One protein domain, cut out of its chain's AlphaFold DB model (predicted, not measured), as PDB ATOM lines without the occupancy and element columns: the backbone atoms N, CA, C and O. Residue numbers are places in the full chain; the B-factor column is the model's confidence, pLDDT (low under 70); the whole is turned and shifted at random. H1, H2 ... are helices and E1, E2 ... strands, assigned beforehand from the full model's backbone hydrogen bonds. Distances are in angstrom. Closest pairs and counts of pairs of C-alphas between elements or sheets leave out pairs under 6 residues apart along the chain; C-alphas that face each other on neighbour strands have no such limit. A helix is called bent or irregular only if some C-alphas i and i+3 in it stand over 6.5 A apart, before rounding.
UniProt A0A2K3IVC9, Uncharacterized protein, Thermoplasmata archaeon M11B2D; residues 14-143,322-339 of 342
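This is residues 14 to 143 and 322 to 339 of the 342 residues of an uncharacterized protein of Thermoplasmata archaeon M11B2D (UniProt A0A2K3IVC9). A small, strongly twisted sheet of four strands stands at one end, and the long helix H2 runs away from it along the length of the domain to H3 at the far end, where the chain turns and H4 folds back onto H2. H1 packs on one face of the sheet and also touches H2; H5 lies off to one side, near H4, and residues 54 to 60 stick out beyond the sheet. The 148 printed residues hold five named helices and four named strands in the order H1 E1 E2 H2 H3 H4 E3 E4 H5; the sheet, E2 E1 E3 E4, is antiparallel throughout, and the class is mixed, helices and strands. The whole is only just compact, close to loose, with a radius of gyration of the C-alphas of 17.6 A, and only just elongated, spanning 57 by 37 by 30 A.

The sheet holds E2, residues 63 to 67, E1, residues 39 to 42, E3, residues 132 to 138 and 18.9 A long, and E4, residues 322 to 325. H1 is residues 26 to 32, from C-alpha 26 at (80.821, -35.279, 90.678). H2, residues 68 to 91, is 33.1 A long and begins at C-alpha 68, (68.622, -34.644, 90.068). H2 is irregular, with C-alphas 70 and 73 7.7 A apart, and has a kink of 36 degrees near residue 75. H3 is residues 93 to 98, H4 residues 101 to 111 and 15.3 A long, and H5 residues 331 to 338, ending at C-alpha 338, (97.534, -38.849, 101.250).

Inner strands E1 and E3 are antiparallel at 144 degrees, with N 40 and O 136 2.8 A apart. Edge strand E2 forms a hairpin with E1, N 41 to O 66 being 2.8 A; edge strand E4 pairs with E3, N 133 to O 324 being 2.8 A. H1 is on the sheet at a height of 9.9 A, only just over E3 and E4, with 3 C-alphas falling on each, and runs along the strands at 6 degrees to E3 on the local plane. H2 only grazes the sheet, with residues 68 to 70. H1 and H2 touch, closest at the C-alphas of Met 31 and Ile 75, 7.5 A, and are only just about perpendicular at 71 degrees. H2, with residues 79 to 90 alone, touches H4 at a steep tilt of 58 degrees, opposite ways; their closest C-alphas are Ser 83 and Ala 111, 4.5 A. H2 and H3 touch only at the corner, and only just, with 3 pairs of C-alphas within 8 A, Met 90 and Phe 96 closest at 5.7 A. H5 is close to H4 but not clearly touching, the C-alphas of Lys 102 and Val 337 being closest at 7.0 A; H5 and H2 are apart. Every O i to N i+4 pair is within hydrogen-bond range in H1, H4 and H5, against 17 of 20 in H2 and 1 of 2 in H3.

The C-alphas farthest apart, of Thr 94 and Arg 143, are 58.5 A apart. Residues 144 to 321 are not printed, and C-alphas 143 and 322 are 23.6 A apart across the cut. The links E1 to E2 and H4 to E3 are long, with 20 residues each. The mean pLDDT of the printed part is 81.0; residues 14 to 22, 47 to 56, 122, 125 to 129 and 327 to 339 are under 70.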
ATOM      1  N   LYS A  14      93.659 -47.812  78.891       60.22
ATOM      2  CA  LYS A  14      92.715 -47.286  79.892       60.22
ATOM      3  C   LYS A  14      92.380 -48.282  80.997       60.22
ATOM      4  O   LYS A  14      91.977 -47.846  82.069       60.22
ATOM      5  N   ARG A  15      92.481 -49.590  80.744       60.00
ATOM      6  CA  ARG A  15      92.291 -50.645  81.754       60.00
ATOM      7  C   ARG A  15      93.573 -50.906  82.542       60.00
ATOM      8  O   ARG A  15      93.503 -51.020  83.760       60.00
ATOM      9  N   ALA A  16      94.719 -50.950  81.864       63.38
ATOM     10  CA  ALA A  16      96.041 -51.125  82.461       63.38
ATOM     11  C   ALA A  16      96.440 -49.935  83.349       63.38
ATOM     12  O   ALA A  16      97.152 -50.113  84.332       63.38
ATOM     13  N   HIS A  17      95.923 -48.747  83.029       60.44
ATOM     14  CA  HIS A  17      96.124 -47.502  83.764       60.44
ATOM     15  C   HIS A  17      94.789 -46.849  84.143       60.44
ATOM     16  O   HIS A  17      94.588 -45.640  84.000       60.44
ATOM     17  N   ALA A  18      93.830 -47.662  84.602       56.25
ATOM     18  CA  ALA A  18      92.505 -47.190  85.021       56.25
ATOM     19  C   ALA A  18      92.561 -46.099  86.106       56.25
ATOM     20  O   ALA A  18      91.625 -45.315  86.267       56.25
ATOM     21  N   ASP A  19      93.673 -46.046  86.829       46.47
ATOM     22  CA  ASP A  19      94.049 -45.100  87.867       46.47
ATOM     23  C   ASP A  19      94.562 -43.742  87.354       46.47
ATOM     24  O   ASP A  19      94.473 -42.762  88.098       46.47
ATOM     25  N   MET A  20      95.044 -43.666  86.108       49.09
ATOM     26  CA  MET A  20      95.502 -42.428  85.455       49.09
ATOM     27  C   MET A  20      94.414 -41.718  84.641       49.09
ATOM     28  O   MET A  20      94.606 -40.578  84.224       49.09
ATOM     29  N   ASN A  21      93.256 -42.351  84.432       58.28
ATOM     30  CA  ASN A  21      92.124 -41.690  83.789       58.28
ATOM     31  C   ASN A  21      91.611 -40.550  84.681       58.28
ATOM     32  O   ASN A  21      91.306 -40.775  85.857       58.28
ATOM     33  N   GLU A  22      91.481 -39.341  84.123       60.94
ATOM     34  CA  GLU A  22      90.863 -38.219  84.829       60.94
ATOM     35  C   GLU A  22      89.482 -38.636  85.340       60.94
ATOM     36  O   GLU A  22      88.585 -39.008  84.576       60.94
ATOM     37  N   LYS A  23      89.330 -38.628  86.666       70.38
ATOM     38  CA  LYS A  23      88.035 -38.859  87.290       70.38
ATOM     39  C   LYS A  23      87.258 -37.563  87.191       70.38
ATOM     40  O   LYS A  23      87.690 -36.528  87.686       70.38
ATOM     41  N   GLU A  24      86.121 -37.653  86.532       78.88
ATOM     42  CA  GLU A  24      85.179 -36.558  86.406       78.88
ATOM     43  C   GLU A  24      84.697 -36.092  87.787       78.88
ATOM     44  O   GLU A  24      84.378 -36.914  88.654       78.88
ATOM     45  N   TRP A  25      84.668 -34.773  87.996       84.38
ATOM     46  CA  TRP A  25      84.172 -34.173  89.232       84.38
ATOM     47  C   TRP A  25      82.671 -34.403  89.348       84.38
ATOM     48  O   TRP A  25      81.923 -34.103  88.416       84.38
ATOM     49  N   VAL A  26      82.224 -34.894  90.506       87.62
ATOM     50  CA  VAL A  26      80.821 -35.279  90.678       87.62
ATOM     51  C   VAL A  26      79.910 -34.066  90.478       87.62
ATOM     52  O   VAL A  26      79.006 -34.107  89.650       87.62
ATOM     53  N   ALA A  27      80.198 -32.955  91.163       89.62
ATOM     54  CA  ALA A  27      79.411 -31.728  91.065       89.62
ATOM     55  C   ALA A  27      79.407 -31.124  89.652       89.62
ATOM     56  O   ALA A  27      78.365 -30.646  89.210       89.62
ATOM     57  N   LYS A  28      80.525 -31.208  88.917       91.38
ATOM     58  CA  LYS A  28      80.578 -30.801  87.507       91.38
ATOM     59  C   LYS A  28      79.618 -31.628  86.651       91.38
ATOM     60  O   LYS A  28      78.765 -31.060  85.980       91.38
ATOM     61  N   TYR A  29      79.704 -32.958  86.729       92.75
ATOM     62  CA  TYR A  29      78.808 -33.837  85.974       92.75
ATOM     63  C   TYR A  29      77.335 -33.555  86.306       92.75
ATOM     64  O   TYR A  29      76.493 -33.499  85.409       92.75
ATOM     65  N   LEU A  30      77.012 -33.352  87.589       93.38
ATOM     66  CA  LEU A  30      75.653 -33.006  88.009       93.38
ATOM     67  C   LEU A  30      75.195 -31.662  87.428       93.38
ATOM     68  O   LEU A  30      74.066 -31.576  86.955       93.38
ATOM     69  N   MET A  31      76.055 -30.640  87.426       92.75
ATOM     70  CA  MET A  31      75.766 -29.327  86.836       92.75
ATOM     71  C   MET A  31      75.517 -29.411  85.329       92.75
ATOM     72  O   MET A  31      74.525 -28.857  84.849       92.75
ATOM     73  N   ASP A  32      76.351 -30.159  84.605       95.00
ATOM     74  CA  ASP A  32      76.235 -30.349  83.154       95.00
ATOM     75  C   ASP A  32      74.930 -31.079  82.771       95.00
ATOM     76  O   ASP A  32      74.397 -30.895  81.677       95.00
ATOM     77  N   ASN A  33      74.362 -31.861  83.696       96.44
ATOM     78  CA  ASN A  33      73.145 -32.648  83.486       96.44
ATOM     79  C   ASN A  33      71.926 -32.149  84.287       96.44
ATOM     80  O   ASN A  33      70.887 -32.811  84.305       96.44
ATOM     81  N   ILE A  34      72.013 -30.985  84.938       94.94
ATOM     82  CA  ILE A  34      71.063 -30.571  85.987       94.94
ATOM     83  C   ILE A  34      69.617 -30.384  85.505       94.94
ATOM     84  O   ILE A  34      68.679 -30.415  86.296       94.94
ATOM     85  N   ASN A  35      69.424 -30.173  84.203       94.94
ATOM     86  CA  ASN A  35      68.104 -29.990  83.599       94.94
ATOM     87  C   ASN A  35      67.469 -31.306  83.121       94.94
ATOM     88  O   ASN A  35      66.353 -31.282  82.605       94.94
ATOM     89  N   ASN A  36      68.155 -32.446  83.256       94.81
ATOM     90  CA  ASN A  36      67.607 -33.733  82.848       94.81
ATOM     91  C   ASN A  36      66.679 -34.290  83.941       94.81
ATOM     92  O   ASN A  36      67.122 -34.755  84.990       94.81
ATOM     93  N   ASN A  37      65.375 -34.273  83.658       92.94
ATOM     94  CA  ASN A  37      64.333 -34.752  84.567       92.94
ATOM     95  C   ASN A  37      64.289 -36.278  84.725       92.94
ATOM     96  O   ASN A  37      63.617 -36.759  85.636       92.94
ATOM     97  N   ASN A  38      64.990 -37.029  83.875       95.31
ATOM     98  CA  ASN A  38      65.017 -38.490  83.916       95.31
ATOM     99  C   ASN A  38      66.232 -39.037  84.673       95.31
ATOM    100  O   ASN A  38      66.367 -40.256  84.783       95.31
ATOM    101  N   LEU A  39      67.116 -38.167  85.179       96.06
ATOM    102  CA  LEU A  39      68.266 -38.579  85.974       96.06
ATOM    103  C   LEU A  39      67.954 -38.589  87.462       96.06
ATOM    104  O   LEU A  39      67.392 -37.646  88.025       96.06
ATOM    105  N   TYR A  40      68.429 -39.650  88.094       95.12
ATOM    106  CA  TYR A  40      68.324 -39.889  89.515       95.12
ATOM    107  C   TYR A  40      69.693 -40.243  90.079       95.12
ATOM    108  O   TYR A  40      70.563 -40.798  89.403       95.12
ATOM    109  N   LEU A  41      69.876 -39.891  91.338       93.12
ATOM    110  CA  LEU A  41      71.093 -40.103  92.101       93.12
ATOM    111  C   LEU A  41      70.888 -41.310  93.003       93.12
ATOM    112  O   LEU A  41      69.841 -41.406  93.620       93.12
ATOM    113  N   HIS A  42      71.847 -42.225  93.078       91.19
ATOM    114  CA  HIS A  42      71.786 -43.411  93.928       91.19
ATOM    115  C   HIS A  42      73.127 -43.608  94.636       91.19
ATOM    116  O   HIS A  42      74.174 -43.590  93.994       91.19
ATOM    117  N   PHE A  43      73.109 -43.816  95.950       86.00
ATOM    118  CA  PHE A  43      74.324 -43.810  96.776       86.00
ATOM    119  C   PHE A  43      74.742 -45.202  97.281       86.00
ATOM    120  O   PHE A  43      75.843 -45.376  97.792       86.00
ATOM    121  N   SER A  44      73.896 -46.223  97.118       79.38
ATOM    122  CA  SER A  44      74.205 -47.585  97.566       79.38
ATOM    123  C   SER A  44      74.871 -48.421  96.467       79.38
ATOM    124  O   SER A  44      74.956 -48.027  95.307       79.38
ATOM    125  N   ASN A  45      75.371 -49.609  96.823       71.75
ATOM    126  CA  ASN A  45      75.946 -50.519  95.837       71.75
ATOM    127  C   ASN A  45      74.843 -51.097  94.940       71.75
ATOM    128  O   ASN A  45      74.124 -52.015  95.341       71.75
ATOM    129  N   ILE A  46      74.772 -50.601  93.706       70.38
ATOM    130  CA  ILE A  46      73.730 -50.965  92.742       70.38
ATOM    131  C   ILE A  46      73.689 -52.465  92.411       70.38
ATOM    132  O   ILE A  46      72.619 -53.007  92.154       70.38
ATOM    133  N   ASN A  47      74.830 -53.162  92.491       59.69
ATOM    134  CA  ASN A  47      74.928 -54.603  92.226       59.69
ATOM    135  C   ASN A  47      74.447 -55.465  93.403       59.69
ATOM    136  O   ASN A  47      74.323 -56.679  93.262       59.69
ATOM    137  N   LYS A  48      74.218 -54.863  94.577       54.84
ATOM    138  CA  LYS A  48      73.682 -55.548  95.763       54.84
ATOM    139  C   LYS A  48      72.186 -55.304  95.956       54.84
ATOM    140  O   LYS A  48      71.592 -55.875  96.868       54.84
ATOM    141  N   VAL A  49      71.556 -54.492  95.106       57.94
ATOM    142  CA  VAL A  49      70.116 -54.247  95.193       57.94
ATOM    143  C   VAL A  49      69.361 -55.510  94.773       57.94
ATOM    144  O   VAL A  49      69.589 -56.056  93.699       57.94
ATOM    145  N   GLY A  50      68.491 -56.012  95.656       49.94
ATOM    146  CA  GLY A  50      67.754 -57.270  95.469       49.94
ATOM    147  C   GLY A  50      68.428 -58.515  96.059       49.94
ATOM    148  O   GLY A  50      67.752 -59.517  96.283       49.94
ATOM    149  N   ILE A  51      69.719 -58.453  96.407       46.56
ATOM    150  CA  ILE A  51      70.449 -59.552  97.055       46.56
ATOM    151  C   ILE A  51      70.431 -59.305  98.573       46.56
ATOM    152  O   ILE A  51      71.357 -58.718  99.124       46.56
ATOM    153  N   LYS A  52      69.346 -59.716  99.249       46.25
ATOM    154  CA  LYS A  52      69.093 -59.490 100.694       46.25
ATOM    155  C   LYS A  52      69.159 -58.016 101.147       46.25
ATOM    156  O   LYS A  52      69.967 -57.678 102.016       46.25
ATOM    157  N   PRO A  53      68.305 -57.120 100.646       52.12
ATOM    158  CA  PRO A  53      68.151 -55.831 101.298       52.12
ATOM    159  C   PRO A  53      67.413 -56.066 102.612       52.12
ATOM    160  O   PRO A  53      66.215 -56.320 102.659       52.12
ATOM    161  N   ARG A  54      68.164 -56.031 103.706       54.12
ATOM    162  CA  ARG A  54      67.579 -55.684 104.992       54.12
ATOM    163  C   ARG A  54      67.340 -54.183 104.919       54.12
ATOM    164  O   ARG A  54      68.267 -53.420 105.168       54.12
ATOM    165  N   ASN A  55      66.164 -53.761 104.460       65.00
ATOM    166  CA  ASN A  55      65.688 -52.454 104.875       65.00
ATOM    167  C   ASN A  55      65.022 -52.654 106.240       65.00
ATOM    168  O   ASN A  55      64.253 -53.586 106.449       65.00
ATOM    169  N   GLU A  56      65.376 -51.806 107.196       67.44
ATOM    170  CA  GLU A  56      64.671 -51.707 108.485       67.44
ATOM    171  C   GLU A  56      63.415 -50.833 108.336       67.44
ATOM    172  O   GLU A  56      62.809 -50.391 109.303       67.44
ATOM    173  N   TRP A  57      63.049 -50.554 107.086       74.44
ATOM    174  CA  TRP A  57      62.043 -49.596 106.694       74.44
ATOM    175  C   TRP A  57      60.908 -50.337 106.006       74.44
ATOM    176  O   TRP A  57      61.125 -51.172 105.131       74.44
ATOM    177  N   ASP A  58      59.686 -49.964 106.339       80.12
ATOM    178  CA  ASP A  58      58.437 -50.523 105.825       80.12
ATOM    179  C   ASP A  58      58.067 -49.964 104.434       80.12
ATOM    180  O   ASP A  58      56.935 -49.545 104.177       80.12
ATOM    181  N   THR A  59      59.056 -49.936 103.541       87.44
ATOM    182  CA  THR A  59      59.012 -49.302 102.217       87.44
ATOM    183  C   THR A  59      59.383 -50.312 101.125       87.44
ATOM    184  O   THR A  59      60.061 -51.299 101.430       87.44
ATOM    185  N   PRO A  60      58.945 -50.138  99.860       88.88
ATOM    186  CA  PRO A  60      59.190 -51.118  98.810       88.88
ATOM    187  C   PRO A  60      60.673 -51.420  98.628       88.88
ATOM    188  O   PRO A  60      61.515 -50.537  98.521       88.88
ATOM    189  N   GLN A  61      61.002 -52.696  98.499       88.19
ATOM    190  CA  GLN A  61      62.368 -53.085  98.200       88.19
ATOM    191  C   GLN A  61      62.745 -52.681  96.762       88.19
ATOM    192  O   GLN A  61      62.116 -53.157  95.824       88.19
ATOM    193  N   GLY A  62      63.803 -51.894  96.545       88.06
ATOM    194  CA  GLY A  62      64.236 -51.539  95.185       88.06
ATOM    195  C   GLY A  62      65.477 -50.652  95.115       88.06
ATOM    196  O   GLY A  62      66.214 -50.520  96.094       88.06
ATOM    197  N   VAL A  63      65.734 -50.066  93.940       90.88
ATOM    198  CA  VAL A  63      66.796 -49.058  93.773       90.88
ATOM    199  C   VAL A  63      66.219 -47.695  94.094       90.88
ATOM    200  O   VAL A  63      65.404 -47.175  93.337       90.88
ATOM    201  N   TYR A  64      66.670 -47.118  95.201       91.06
ATOM    202  CA  TYR A  64      66.264 -45.782  95.605       91.06
ATOM    203  C   TYR A  64      67.031 -44.729  94.824       91.06
ATOM    204  O   TYR A  64      68.248 -44.842  94.658       91.06
ATOM    205  N   GLY A  65      66.322 -43.714  94.355       92.00
ATOM    206  CA  GLY A  65      66.889 -42.599  93.628       92.00
ATOM    207  C   GLY A  65      66.360 -41.264  94.130       92.00
ATOM    208  O   GLY A  65      65.213 -41.166  94.552       92.00
ATOM    209  N   TRP A  66      67.176 -40.224  94.009       92.31
ATOM    210  CA  TRP A  66      66.767 -38.838  94.243       92.31
ATOM    211  C   TRP A  66      66.818 -38.082  92.921       92.31
ATOM    212  O   TRP A  66      67.843 -38.119  92.233       92.31
ATOM    213  N   GLN A  67      65.717 -37.446  92.513       92.50
ATOM    214  CA  GLN A  67      65.645 -36.804  91.197       92.50
ATOM    215  C   GLN A  67      66.631 -35.633  91.127       92.50
ATOM    216  O   GLN A  67      66.537 -34.694  91.913       92.50
ATOM    217  N   LEU A  68      67.548 -35.641  90.154       93.38
ATOM    218  CA  LEU A  68      68.622 -34.644  90.068       93.38
ATOM    219  C   LEU A  68      68.085 -33.204  90.032       93.38
ATOM    220  O   LEU A  68      68.584 -32.326  90.737       93.38
ATOM    221  N   ASN A  69      67.037 -32.963  89.241       91.44
ATOM    222  CA  ASN A  69      66.469 -31.625  89.089       91.44
ATOM    223  C   ASN A  69      65.819 -31.093  90.385       91.44
ATOM    224  O   ASN A  69      65.805 -29.879  90.592       91.44
ATOM    225  N   ALA A  70      65.368 -31.959  91.303       90.31
ATOM    226  CA  ALA A  70      64.856 -31.520  92.608       90.31
ATOM    227  C   ALA A  70      65.943 -30.798  93.432       90.31
ATOM    228  O   ALA A  70      65.666 -29.826  94.132       90.31
ATOM    229  N   TYR A  71      67.211 -31.182  93.249       90.38
ATOM    230  CA  TYR A  71      68.366 -30.594  93.937       90.38
ATOM    231  C   TYR A  71      69.032 -29.460  93.149       90.38
ATOM    232  O   TYR A  71      70.058 -28.926  93.570       90.38
ATOM    233  N   LYS A  72      68.454 -29.032  92.017       93.38
ATOM    234  CA  LYS A  72      69.026 -28.005  91.131       93.38
ATOM    235  C   LYS A  72      69.366 -26.703  91.844       93.38
ATOM    236  O   LYS A  72      70.445 -26.159  91.622       93.38
ATOM    237  N   LYS A  73      68.456 -26.187  92.676       93.06
ATOM    238  CA  LYS A  73      68.682 -24.933  93.416       93.06
ATOM    239  C   LYS A  73      69.834 -25.090  94.411       93.06
ATOM    240  O   LYS A  73      70.745 -24.268  94.409       93.06
ATOM    241  N   THR A  74      69.823 -26.171  95.187       91.44
ATOM    242  CA  THR A  74      70.839 -26.486  96.201       91.44
ATOM    243  C   THR A  74      72.223 -26.674  95.585       91.44
ATOM    244  O   THR A  74      73.176 -26.033  96.021       91.44
ATOM    245  N   ILE A  75      72.330 -27.471  94.514       91.94
ATOM    246  CA  ILE A  75      73.592 -27.701  93.796       91.94
ATOM    247  C   ILE A  75      74.137 -26.382  93.243       91.94
ATOM    248  O   ILE A  75      75.295 -26.053  93.486       91.94
ATOM    249  N   LYS A  76      73.305 -25.593  92.548       94.56
ATOM    250  CA  LYS A  76      73.728 -24.296  91.998       94.56
ATOM    251  C   LYS A  76      74.204 -23.335  93.080       94.56
ATOM    252  O   LYS A  76      75.219 -22.674  92.882       94.56
ATOM    253  N   LYS A  77      73.490 -23.271  94.208       94.06
ATOM    254  CA  LYS A  77      73.869 -22.434  95.348       94.06
ATOM    255  C   LYS A  77      75.241 -22.840  95.883       94.06
ATOM    256  O   LYS A  77      76.130 -22.005  95.932       94.06
ATOM    257  N   ILE A  78      75.444 -24.122  96.182       91.88
ATOM    258  CA  ILE A  78      76.717 -24.620  96.725       91.88
ATOM    259  C   ILE A  78      77.877 -24.384  95.756       91.88
ATOM    260  O   ILE A  78      78.942 -23.940  96.173       91.88
ATOM    261  N   VAL A  79      77.679 -24.633  94.458       92.81
ATOM    262  CA  VAL A  79      78.708 -24.356  93.444       92.81
ATOM    263  C   VAL A  79      79.036 -22.860  93.383       92.81
ATOM    264  O   VAL A  79      80.210 -22.503  93.292       92.81
ATOM    265  N   SER A  80      78.024 -21.992  93.460       94.81
ATOM    266  CA  SER A  80      78.202 -20.538  93.471       94.81
ATOM    267  C   SER A  80      78.957 -20.060  94.712       94.81
ATOM    268  O   SER A  80      79.936 -19.332  94.571       94.81
ATOM    269  N   ASP A  81      78.538 -20.495  95.902       94.00
ATOM    270  CA  ASP A  81      79.138 -20.105  97.183       94.00
ATOM    271  C   ASP A  81      80.616 -20.520  97.228       94.00
ATOM    272  O   ASP A  81      81.503 -19.689  97.409       94.00
ATOM    273  N   VAL A  82      80.909 -21.786  96.906       91.75
ATOM    274  CA  VAL A  82      82.286 -22.306  96.875       91.75
ATOM    275  C   VAL A  82      83.143 -21.595  95.821       91.75
ATOM    276  O   VAL A  82      84.347 -21.409  96.016       91.75
ATOM    277  N   SER A  83      82.552 -21.189  94.693       94.69
ATOM    278  CA  SER A  83      83.253 -20.408  93.671       94.69
ATOM    279  C   SER A  83      83.583 -18.996  94.150       94.69
ATOM    280  O   SER A  83      84.689 -18.514  93.891       94.69
ATOM    281  N   ALA A  84      82.653 -18.340  94.845       96.12
ATOM    282  CA  ALA A  84      82.847 -17.010  95.410       96.12
ATOM    283  C   ALA A  84      83.960 -17.016  96.467       96.12
ATOM    284  O   ALA A  84      84.915 -16.246  96.344       96.12
ATOM    285  N   ASP A  85      83.908 -17.959  97.409       94.31
ATOM    286  CA  ASP A  85      84.922 -18.129  98.454       94.31
ATOM    287  C   ASP A  85      86.313 -18.388  97.855       94.31
ATOM    288  O   ASP A  85      87.320 -17.807  98.275       94.31
ATOM    289  N   ALA A  86      86.382 -19.230  96.819       92.88
ATOM    290  CA  ALA A  86      87.632 -19.533  96.134       92.88
ATOM    291  C   ALA A  86      88.215 -18.309  95.409       92.88
ATOM    292  O   ALA A  86      89.424 -18.079  95.468       92.88
ATOM    293  N   LYS A  87      87.377 -17.489  94.763       95.00
ATOM    294  CA  LYS A  87      87.811 -16.235  94.122       95.00
ATOM    295  C   LYS A  87      88.305 -15.218  95.145       95.00
ATOM    296  O   LYS A  87      89.343 -14.600  94.921       95.00
ATOM    297  N   GLN A  88      87.608 -15.077  96.272       94.88
ATOM    298  CA  GLN A  88      88.043 -14.215  97.373       94.88
ATOM    299  C   GLN A  88      89.406 -14.659  97.913       94.88
ATOM    300  O   GLN A  88      90.316 -13.842  98.047       94.88
ATOM    301  N   THR A  89      89.571 -15.963  98.139       92.56
ATOM    302  CA  THR A  89      90.833 -16.571  98.578       92.56
ATOM    303  C   THR A  89      91.973 -16.277  97.601       92.56
ATOM    304  O   THR A  89      93.053 -15.870  98.018       92.56
ATOM    305  N   MET A  90      91.742 -16.425  96.291       90.56
ATOM    306  CA  MET A  90      92.747 -16.123  95.262       90.56
ATOM    307  C   MET A  90      93.098 -14.630  95.179       90.56
ATOM    308  O   MET A  90      94.230 -14.291  94.838       90.56
ATOM    309  N   GLY A  91      92.155 -13.737  95.493       91.56
ATOM    310  CA  GLY A  91      92.409 -12.296  95.592       91.56
ATOM    311  C   GLY A  91      93.309 -11.924  96.776       91.56
ATOM    312  O   GLY A  91      94.053 -10.946  96.710       91.56
ATOM    313  N   GLN A  92      93.308 -12.734  97.838       93.25
ATOM    314  CA  GLN A  92      94.205 -12.602  98.986       93.25
ATOM    315  C   GLN A  92      95.544 -13.297  98.706       93.25
ATOM    316  O   GLN A  92      95.870 -14.316  99.314       93.25
ATOM    317  N   LYS A  93      96.335 -12.737  97.782       87.94
ATOM    318  CA  LYS A  93      97.585 -13.339  97.278       87.94
ATOM    319  C   LYS A  93      98.485 -13.910  98.384       87.94
ATOM    320  O   LYS A  93      98.923 -15.048  98.277       87.94
ATOM    321  N   THR A  94      98.690 -13.169  99.474       88.06
ATOM    322  CA  THR A  94      99.529 -13.596 100.606       88.06
ATOM    323  C   THR A  94      99.028 -14.879 101.272       88.06
ATOM    324  O   THR A  94      99.834 -15.715 101.657       88.06
ATOM    325  N   TYR A  95      97.710 -15.050 101.398       87.81
ATOM    326  CA  TYR A  95      97.098 -16.256 101.957       87.81
ATOM    327  C   TYR A  95      97.081 -17.406 100.943       87.81
ATOM    328  O   TYR A  95      97.362 -18.548 101.288       87.81
ATOM    329  N   PHE A  96      96.811 -17.119  99.668       90.50
ATOM    330  CA  PHE A  96      96.881 -18.139  98.623       90.50
ATOM    331  C   PHE A  96      98.303 -18.694  98.461       90.50
ATOM    332  O   PHE A  96      98.474 -19.893  98.270       90.50
ATOM    333  N   ASP A  97      99.334 -17.856  98.580       91.12
ATOM    334  CA  ASP A  97     100.730 -18.267  98.418       91.12
ATOM    335  C   ASP A  97     101.220 -19.189  99.551       91.12
ATOM    336  O   ASP A  97     102.070 -20.043  99.285       91.12
ATOM    337  N   THR A  98     100.646 -19.098 100.761       93.75
ATOM    338  CA  THR A  98     100.969 -19.985 101.898       93.75
ATOM    339  C   THR A  98     100.280 -21.348 101.833       93.75
ATOM    340  O   THR A  98     100.685 -22.266 102.546       93.75
ATOM    341  N   MET A  99      99.275 -21.512 100.969       92.94
ATOM    342  CA  MET A  99      98.609 -22.796 100.750       92.94
ATOM    343  C   MET A  99      99.554 -23.837 100.144       92.94
ATOM    344  O   MET A  99     100.418 -23.526  99.314       92.94
ATOM    345  N   ASN A 100      99.326 -25.104 100.486       90.06
ATOM    346  CA  ASN A 100     100.009 -26.210  99.817       90.06
ATOM    347  C   ASN A 100      99.484 -26.414  98.378       90.06
ATOM    348  O   ASN A 100      98.421 -25.918  97.995       90.06
ATOM    349  N   ASP A 101     100.211 -27.183  97.563       85.44
ATOM    350  CA  ASP A 101      99.870 -27.406  96.147       85.44
ATOM    351  C   ASP A 101      98.456 -27.970  95.938       85.44
ATOM    352  O   ASP A 101      97.783 -27.653  94.954       85.44
ATOM    353  N   LYS A 102      97.981 -28.805  96.870       82.44
ATOM    354  CA  LYS A 102      96.635 -29.387  96.812       82.44
ATOM    355  C   LYS A 102      95.573 -28.321  97.031       82.44
ATOM    356  O   LYS A 102      94.598 -28.279  96.284       82.44
ATOM    357  N   GLU A 103      95.736 -27.508  98.063       87.69
ATOM    358  CA  GLU A 103      94.833 -26.407  98.385       87.69
ATOM    359  C   GLU A 103      94.784 -25.403  97.238       87.69
ATOM    360  O   GLU A 103      93.691 -25.089  96.771       87.69
ATOM    361  N   LYS A 104      95.941 -25.009  96.690       88.81
ATOM    362  CA  LYS A 104      96.017 -24.137  95.507       88.81
ATOM    363  C   LYS A 104      95.253 -24.725  94.327       88.81
ATOM    364  O   LYS A 104      94.380 -24.060  93.771       88.81
ATOM    365  N   TYR A 105      95.515 -25.990  93.987       86.56
ATOM    366  CA  TYR A 105      94.825 -26.674  92.894       86.56
ATOM    367  C   TYR A 105      93.307 -26.709  93.102       86.56
ATOM    368  O   TYR A 105      92.554 -26.341  92.199       86.56
ATOM    369  N   LEU A 106      92.844 -27.124  94.285       86.44
ATOM    370  CA  LEU A 106      91.418 -27.195  94.609       86.44
ATOM    371  C   LEU A 106      90.754 -25.822  94.548       86.44
ATOM    372  O   LEU A 106      89.700 -25.691  93.927       86.44
ATOM    373  N   THR A 107      91.374 -24.805  95.141       89.19
ATOM    374  CA  THR A 107      90.895 -23.421  95.107       89.19
ATOM    375  C   THR A 107      90.805 -22.915  93.666       89.19
ATOM    376  O   THR A 107      89.764 -22.394  93.271       89.19
ATOM    377  N   THR A 108      91.811 -23.170  92.824       89.00
ATOM    378  CA  THR A 108      91.757 -22.818  91.394       89.00
ATOM    379  C   THR A 108      90.628 -23.541  90.653       89.00
ATOM    380  O   THR A 108      89.943 -22.919  89.843       89.00
ATOM    381  N   GLN A 109      90.391 -24.834  90.912       88.50
ATOM    382  CA  GLN A 109      89.271 -25.547  90.282       88.50
ATOM    383  C   GLN A 109      87.915 -24.978  90.725       88.50
ATOM    384  O   GLN A 109      87.065 -24.722  89.877       88.50
ATOM    385  N   ARG A 110      87.737 -24.715  92.025       90.81
ATOM    386  CA  ARG A 110      86.504 -24.144  92.601       90.81
ATOM    387  C   ARG A 110      86.184 -22.763  92.037       90.81
ATOM    388  O   ARG A 110      85.035 -22.479  91.697       90.81
ATOM    389  N   ALA A 111      87.205 -21.925  91.855       91.75
ATOM    390  CA  ALA A 111      87.056 -20.581  91.306       91.75
ATOM    391  C   ALA A 111      86.471 -20.562  89.878       91.75
ATOM    392  O   ALA A 111      85.884 -19.554  89.486       91.75
ATOM    393  N   LYS A 112      86.549 -21.668  89.119       91.25
ATOM    394  CA  LYS A 112      85.914 -21.781  87.792       91.25
ATOM    395  C   LYS A 112      84.389 -21.668  87.850       91.25
ATOM    396  O   LYS A 112      83.787 -21.194  86.895       91.25
ATOM    397  N   GLY A 113      83.768 -22.102  88.950       89.69
ATOM    398  CA  GLY A 113      82.313 -22.038  89.133       89.69
ATOM    399  C   GLY A 113      81.503 -23.005  88.263       89.69
ATOM    400  O   GLY A 113      80.284 -22.892  88.206       89.69
ATOM    401  N   ASP A 114      82.149 -23.975  87.612       90.12
ATOM    402  CA  ASP A 114      81.495 -25.009  86.794       90.12
ATOM    403  C   ASP A 114      81.218 -26.310  87.575       90.12
ATOM    404  O   ASP A 114      80.878 -27.337  86.993       90.12
ATOM    405  N   GLY A 115      81.399 -26.286  88.899       87.56
ATOM    406  CA  GLY A 115      81.298 -27.453  89.778       87.56
ATOM    407  C   GLY A 115      82.600 -28.247  89.936       87.56
ATOM    408  O   GLY A 115      82.662 -29.148  90.775       87.56
ATOM    409  N   SER A 116      83.667 -27.922  89.202       88.62
ATOM    410  CA  SER A 116      84.987 -28.521  89.439       88.62
ATOM    411  C   SER A 116      85.509 -28.164  90.835       88.62
ATOM    412  O   SER A 116      85.375 -27.034  91.293       88.62
ATOM    413  N   GLY A 117      86.118 -29.119  91.542       83.50
ATOM    414  CA  GLY A 117      86.654 -28.885  92.891       83.50
ATOM    415  C   GLY A 117      85.610 -28.828  94.018       83.50
ATOM    416  O   GLY A 117      85.989 -28.653  95.182       83.50
ATOM    417  N   VAL A 118      84.317 -28.979  93.704       86.12
ATOM    418  CA  VAL A 118      83.208 -28.951  94.672       86.12
ATOM    419  C   VAL A 118      82.879 -30.369  95.147       86.12
ATOM    420  O   VAL A 118      82.699 -31.284  94.342       86.12
ATOM    421  N   PHE A 119      82.794 -30.549  96.467       82.44
ATOM    422  CA  PHE A 119      82.404 -31.806  97.113       82.44
ATOM    423  C   PHE A 119      80.910 -31.775  97.456       82.44
ATOM    424  O   PHE A 119      80.391 -30.744  97.875       82.44
ATOM    425  N   LEU A 120      80.211 -32.900  97.275       75.25
ATOM    426  CA  LEU A 120      78.747 -32.967  97.394       75.25
ATOM    427  C   LEU A 120      78.226 -33.267  98.800       75.25
ATOM    428  O   LEU A 120      77.013 -33.307  98.986       75.25
ATOM    429  N   THR A 121      79.102 -33.436  99.788       74.75
ATOM    430  CA  THR A 121      78.701 -33.675 101.183       74.75
ATOM    431  C   THR A 121      77.786 -32.571 101.725       74.75
ATOM    432  O   THR A 121      76.910 -32.851 102.530       74.75
ATOM    433  N   GLY A 122      77.906 -31.335 101.222       67.38
ATOM    434  CA  GLY A 122      76.976 -30.244 101.545       67.38
ATOM    435  C   GLY A 122      75.644 -30.268 100.781       67.38
ATOM    436  O   GLY A 122      74.694 -29.624 101.207       67.38
ATOM    437  N   VAL A 123      75.555 -30.981  99.650       72.50
ATOM    438  CA  VAL A 123      74.324 -31.101  98.841       72.50
ATOM    439  C   VAL A 123      73.445 -32.242  99.357       72.50
ATOM    440  O   VAL A 123      72.224 -32.109  99.392       72.50
ATOM    441  N   PHE A 124      74.070 -33.355  99.748       77.81
ATOM    442  CA  PHE A 124      73.406 -34.575 100.211       77.81
ATOM    443  C   PHE A 124      73.931 -34.955 101.603       77.81
ATOM    444  O   PHE A 124      74.708 -35.904 101.723       77.81
ATOM    445  N   PRO A 125      73.542 -34.218 102.660       65.50
ATOM    446  CA  PRO A 125      74.093 -34.413 104.004       65.50
ATOM    447  C   PRO A 125      73.773 -35.792 104.600       65.50
ATOM    448  O   PRO A 125      74.474 -36.253 105.488       65.50
ATOM    449  N   PHE A 126      72.753 -36.480 104.082       68.31
ATOM    450  CA  PHE A 126      72.325 -37.809 104.523       68.31
ATOM    451  C   PHE A 126      73.128 -38.974 103.895       68.31
ATOM    452  O   PHE A 126      72.796 -40.133 104.140       68.31
ATOM    453  N   ARG A 127      74.144 -38.708 103.049       69.12
ATOM    454  CA  ARG A 127      74.935 -39.740 102.323       69.12
ATOM    455  C   ARG A 127      76.438 -39.436 102.260       69.12
ATOM    456  O   ARG A 127      77.096 -39.720 101.253       69.12
ATOM    457  N   ASP A 128      76.991 -38.831 103.306       59.75
ATOM    458  CA  ASP A 128      78.428 -38.528 103.412       59.75
ATOM    459  C   ASP A 128      79.322 -39.786 103.484       59.75
ATOM    460  O   ASP A 128      80.484 -39.751 103.075       59.75
ATOM    461  N   ASP A 129      78.754 -40.914 103.907       69.81
ATOM    462  CA  ASP A 129      79.391 -42.228 104.033       69.81
ATOM    463  C   ASP A 129      79.624 -42.970 102.701       69.81
ATOM    464  O   ASP A 129      80.406 -43.926 102.611       69.81
ATOM    465  N   SER A 130      78.950 -42.548 101.634       75.81
ATOM    466  CA  SER A 130      78.876 -43.320 100.398       75.81
ATOM    467  C   SER A 130      80.119 -43.102  99.535       75.81
ATOM    468  O   SER A 130      80.414 -41.992  99.098       75.81
ATOM    469  N   THR A 131      80.862 -44.175  99.233       79.44
ATOM    470  CA  THR A 131      82.094 -44.090  98.413       79.44
ATOM    471  C   THR A 131      81.805 -43.671  96.968       79.44
ATOM    472  O   THR A 131      82.612 -42.982  96.335       79.44
ATOM    473  N   TYR A 132      80.657 -44.087  96.435       83.88
ATOM    474  CA  TYR A 132      80.261 -43.858  95.052       83.88
ATOM    475  C   TYR A 132      78.902 -43.173  94.982       83.88
ATOM    476  O   TYR A 132      78.032 -43.408  95.814       83.88
ATOM    477  N   LEU A 133      78.725 -42.373  93.935       88.00
ATOM    478  CA  LEU A 133      77.434 -41.895  93.472       88.00
ATOM    479  C   LEU A 133      77.152 -42.532  92.112       88.00
ATOM    480  O   LEU A 133      77.895 -42.333  91.149       88.00
ATOM    481  N   HIS A 134      76.064 -43.274  92.014       91.12
ATOM    482  CA  HIS A 134      75.539 -43.772  90.757       91.12
ATOM    483  C   HIS A 134      74.536 -42.762  90.204       91.12
ATOM    484  O   HIS A 134      73.574 -42.396  90.874       91.12
ATOM    485  N   VAL A 135      74.748 -42.326  88.967       93.75
ATOM    486  CA  VAL A 135      73.742 -41.589  88.208       93.75
ATOM    487  C   VAL A 135      73.000 -42.590  87.343       93.75
ATOM    488  O   VAL A 135      73.590 -43.222  86.456       93.75
ATOM    489  N   ILE A 136      71.713 -42.739  87.617       95.62
ATOM    490  CA  ILE A 136      70.821 -43.638  86.897       95.62
ATOM    491  C   ILE A 136      69.822 -42.827  86.079       95.62
ATOM    492  O   ILE A 136      69.399 -41.749  86.487       95.62
ATOM    493  N   GLU A 137      69.462 -43.335  84.909       96.81
ATOM    494  CA  GLU A 137      68.417 -42.764  84.067       96.81
ATOM    495  C   GLU A 137      67.219 -43.707  84.048       96.81
ATOM    496  O   GLU A 137      67.380 -44.898  83.755       96.81
ATOM    497  N   ALA A 138      66.032 -43.179  84.340       96.81
ATOM    498  CA  ALA A 138      64.787 -43.908  84.152       96.81
ATOM    499  C   ALA A 138      64.569 -44.209  82.662       96.81
ATOM    500  O   ALA A 138      64.740 -43.330  81.815       96.81
ATOM    501  N   LYS A 139      64.176 -45.442  82.327       96.62
ATOM    502  CA  LYS A 139      63.836 -45.775  80.939       96.62
ATOM    503  C   LYS A 139      62.543 -45.077  80.506       96.62
ATOM    504  O   LYS A 139      61.741 -44.634  81.321       96.62
ATOM    505  N   SER A 140      62.342 -44.961  79.199       94.75
ATOM    506  CA  SER A 140      61.079 -44.483  78.632       94.75
ATOM    507  C   SER A 140      59.965 -45.512  78.821       94.75
ATOM    508  O   SER A 140      60.227 -46.711  78.758       94.75
ATOM    509  N   GLY A 141      58.724 -45.042  78.961       93.44
ATOM    510  CA  GLY A 141      57.540 -45.906  78.986       93.44
ATOM    511  C   GLY A 141      57.279 -46.615  80.315       93.44
ATOM    512  O   GLY A 141      56.447 -47.511  80.347       93.44
ATOM    513  N   LEU A 142      57.963 -46.227  81.396       94.19
ATOM    514  CA  LEU A 142      57.688 -46.782  82.720       94.19
ATOM    515  C   LEU A 142      56.284 -46.407  83.189       94.19
ATOM    516  O   LEU A 142      55.875 -45.244  83.084       94.19
ATOM    517  N   ARG A 143      55.600 -47.368  83.802       94.75
ATOM    518  CA  ARG A 143      54.397 -47.125  84.587       94.75
ATOM    519  C   ARG A 143      54.811 -46.703  85.996       94.75
ATOM    520  O   ARG A 143      55.385 -47.474  86.766       94.75
ATOM    521  N   LYS A 322      76.346 -43.483  84.813       91.25
ATOM    522  CA  LYS A 322      77.656 -43.162  85.358       91.25
ATOM    523  C   LYS A 322      77.780 -43.646  86.792       91.25
ATOM    524  O   LYS A 322      76.838 -43.551  87.568       91.25
ATOM    525  N   THR A 323      78.975 -44.098  87.147       88.56
ATOM    526  CA  THR A 323      79.391 -44.276  88.537       88.56
ATOM    527  C   THR A 323      80.514 -43.289  88.800       88.56
ATOM    528  O   THR A 323      81.565 -43.345  88.157       88.56
ATOM    529  N   LEU A 324      80.266 -42.358  89.707       85.81
ATOM    530  CA  LEU A 324      81.168 -41.287  90.094       85.81
ATOM    531  C   LEU A 324      81.719 -41.593  91.485       85.81
ATOM    532  O   LEU A 324      81.046 -42.195  92.318       85.81
ATOM    533  N   LEU A 325      82.963 -41.204  91.746       79.88
ATOM    534  CA  LEU A 325      83.560 -41.373  93.065       79.88
ATOM    535  C   LEU A 325      83.247 -40.146  93.920       79.88
ATOM    536  O   LEU A 325      83.647 -39.041  93.554       79.88
ATOM    537  N   ASN A 326      82.621 -40.345  95.078       73.38
ATOM    538  CA  ASN A 326      82.107 -39.261  95.923       73.38
ATOM    539  C   ASN A 326      83.212 -38.378  96.551       73.38
ATOM    540  O   ASN A 326      82.945 -37.319  97.104       73.38
ATOM    541  N   THR A 327      84.486 -38.759  96.412       66.88
ATOM    542  CA  THR A 327      85.638 -37.974  96.890       66.88
ATOM    543  C   THR A 327      86.273 -37.084  95.822       66.88
ATOM    544  O   THR A 327      87.222 -36.380  96.136       66.88
ATOM    545  N   SER A 328      85.795 -37.124  94.569       61.53
ATOM    546  CA  SER A 328      86.166 -36.287  93.404       61.53
ATOM    547  C   SER A 328      87.659 -35.981  93.127       61.53
ATOM    548  O   SER A 328      87.968 -35.257  92.188       61.53
ATOM    549  N   LEU A 329      88.619 -36.542  93.868       58.81
ATOM    550  CA  LEU A 329      90.049 -36.311  93.663       58.81
ATOM    551  C   LEU A 329      90.636 -37.334  92.673       58.81
ATOM    552  O   LEU A 329      90.454 -38.551  92.870       58.81
ATOM    553  N   PRO A 330      91.417 -36.898  91.665       57.94
ATOM    554  CA  PRO A 330      92.260 -37.793  90.873       57.94
ATOM    555  C   PRO A 330      93.161 -38.639  91.784       57.94
ATOM    556  O   PRO A 330      93.616 -38.160  92.828       57.94
ATOM    557  N   ARG A 331      93.422 -39.911  91.439       54.09
ATOM    558  CA  ARG A 331      94.270 -40.768  92.292       54.09
ATOM    559  C   ARG A 331      95.715 -40.265  92.336       54.09
ATOM    560  O   ARG A 331      96.337 -40.352  93.380       54.09
ATOM    561  N   SER A 332      96.216 -39.665  91.256       56.31
ATOM    562  CA  SER A 332      97.527 -38.999  91.211       56.31
ATOM    563  C   SER A 332      97.649 -37.883  92.256       56.31
ATOM    564  O   SER A 332      98.648 -37.807  92.971       56.31
ATOM    565  N   THR A 333      96.601 -37.074  92.416       59.28
ATOM    566  CA  THR A 333      96.496 -36.087  93.495       59.28
ATOM    567  C   THR A 333      96.362 -36.779  94.847       59.28
ATOM    568  O   THR A 333      97.053 -36.388  95.774       59.28
ATOM    569  N   ARG A 334      95.565 -37.850  94.981       56.56
ATOM    570  CA  ARG A 334      95.468 -38.598  96.248       56.56
ATOM    571  C   ARG A 334      96.779 -39.233  96.692       56.56
ATOM    572  O   ARG A 334      97.103 -39.135  97.861       56.56
ATOM    573  N   ALA A 335      97.545 -39.826  95.786       55.28
ATOM    574  CA  ALA A 335      98.823 -40.455  96.095       55.28
ATOM    575  C   ALA A 335      99.885 -39.419  96.492       55.28
ATOM    576  O   ALA A 335     100.674 -39.674  97.399       55.28
ATOM    577  N   LYS A 336      99.874 -38.234  95.858       55.47
ATOM    578  CA  LYS A 336     100.716 -37.092  96.257       55.47
ATOM    579  C   LYS A 336     100.301 -36.472  97.594       55.47
ATOM    580  O   LYS A 336     101.146 -35.924  98.284       55.47
ATOM    581  N   VAL A 337      99.016 -36.533  97.941       49.78
ATOM    582  CA  VAL A 337      98.431 -35.801  99.077       49.78
ATOM    583  C   VAL A 337      98.237 -36.650 100.331       49.78
ATOM    584  O   VAL A 337      98.357 -36.138 101.435       49.78
ATOM    585  N   PHE A 338      97.892 -37.922 100.172       45.75
ATOM    586  CA  PHE A 338      97.534 -38.849 101.250       45.75
ATOM    587  C   PHE A 338      98.486 -40.058 101.319       45.75
ATOM    588  O   PHE A 338      98.268 -40.963 102.117       45.75
ATOM    589  N   GLY A 339      99.541 -40.081 100.495       44.66
ATOM    590  CA  GLY A 339     100.526 -41.162 100.440       44.66
ATOM    591  C   GLY A 339     100.142 -42.324  99.513       44.66
ATOM    592  O   GLY A 339      99.007 -42.452  99.042       44.66
TER     593      GLY A 339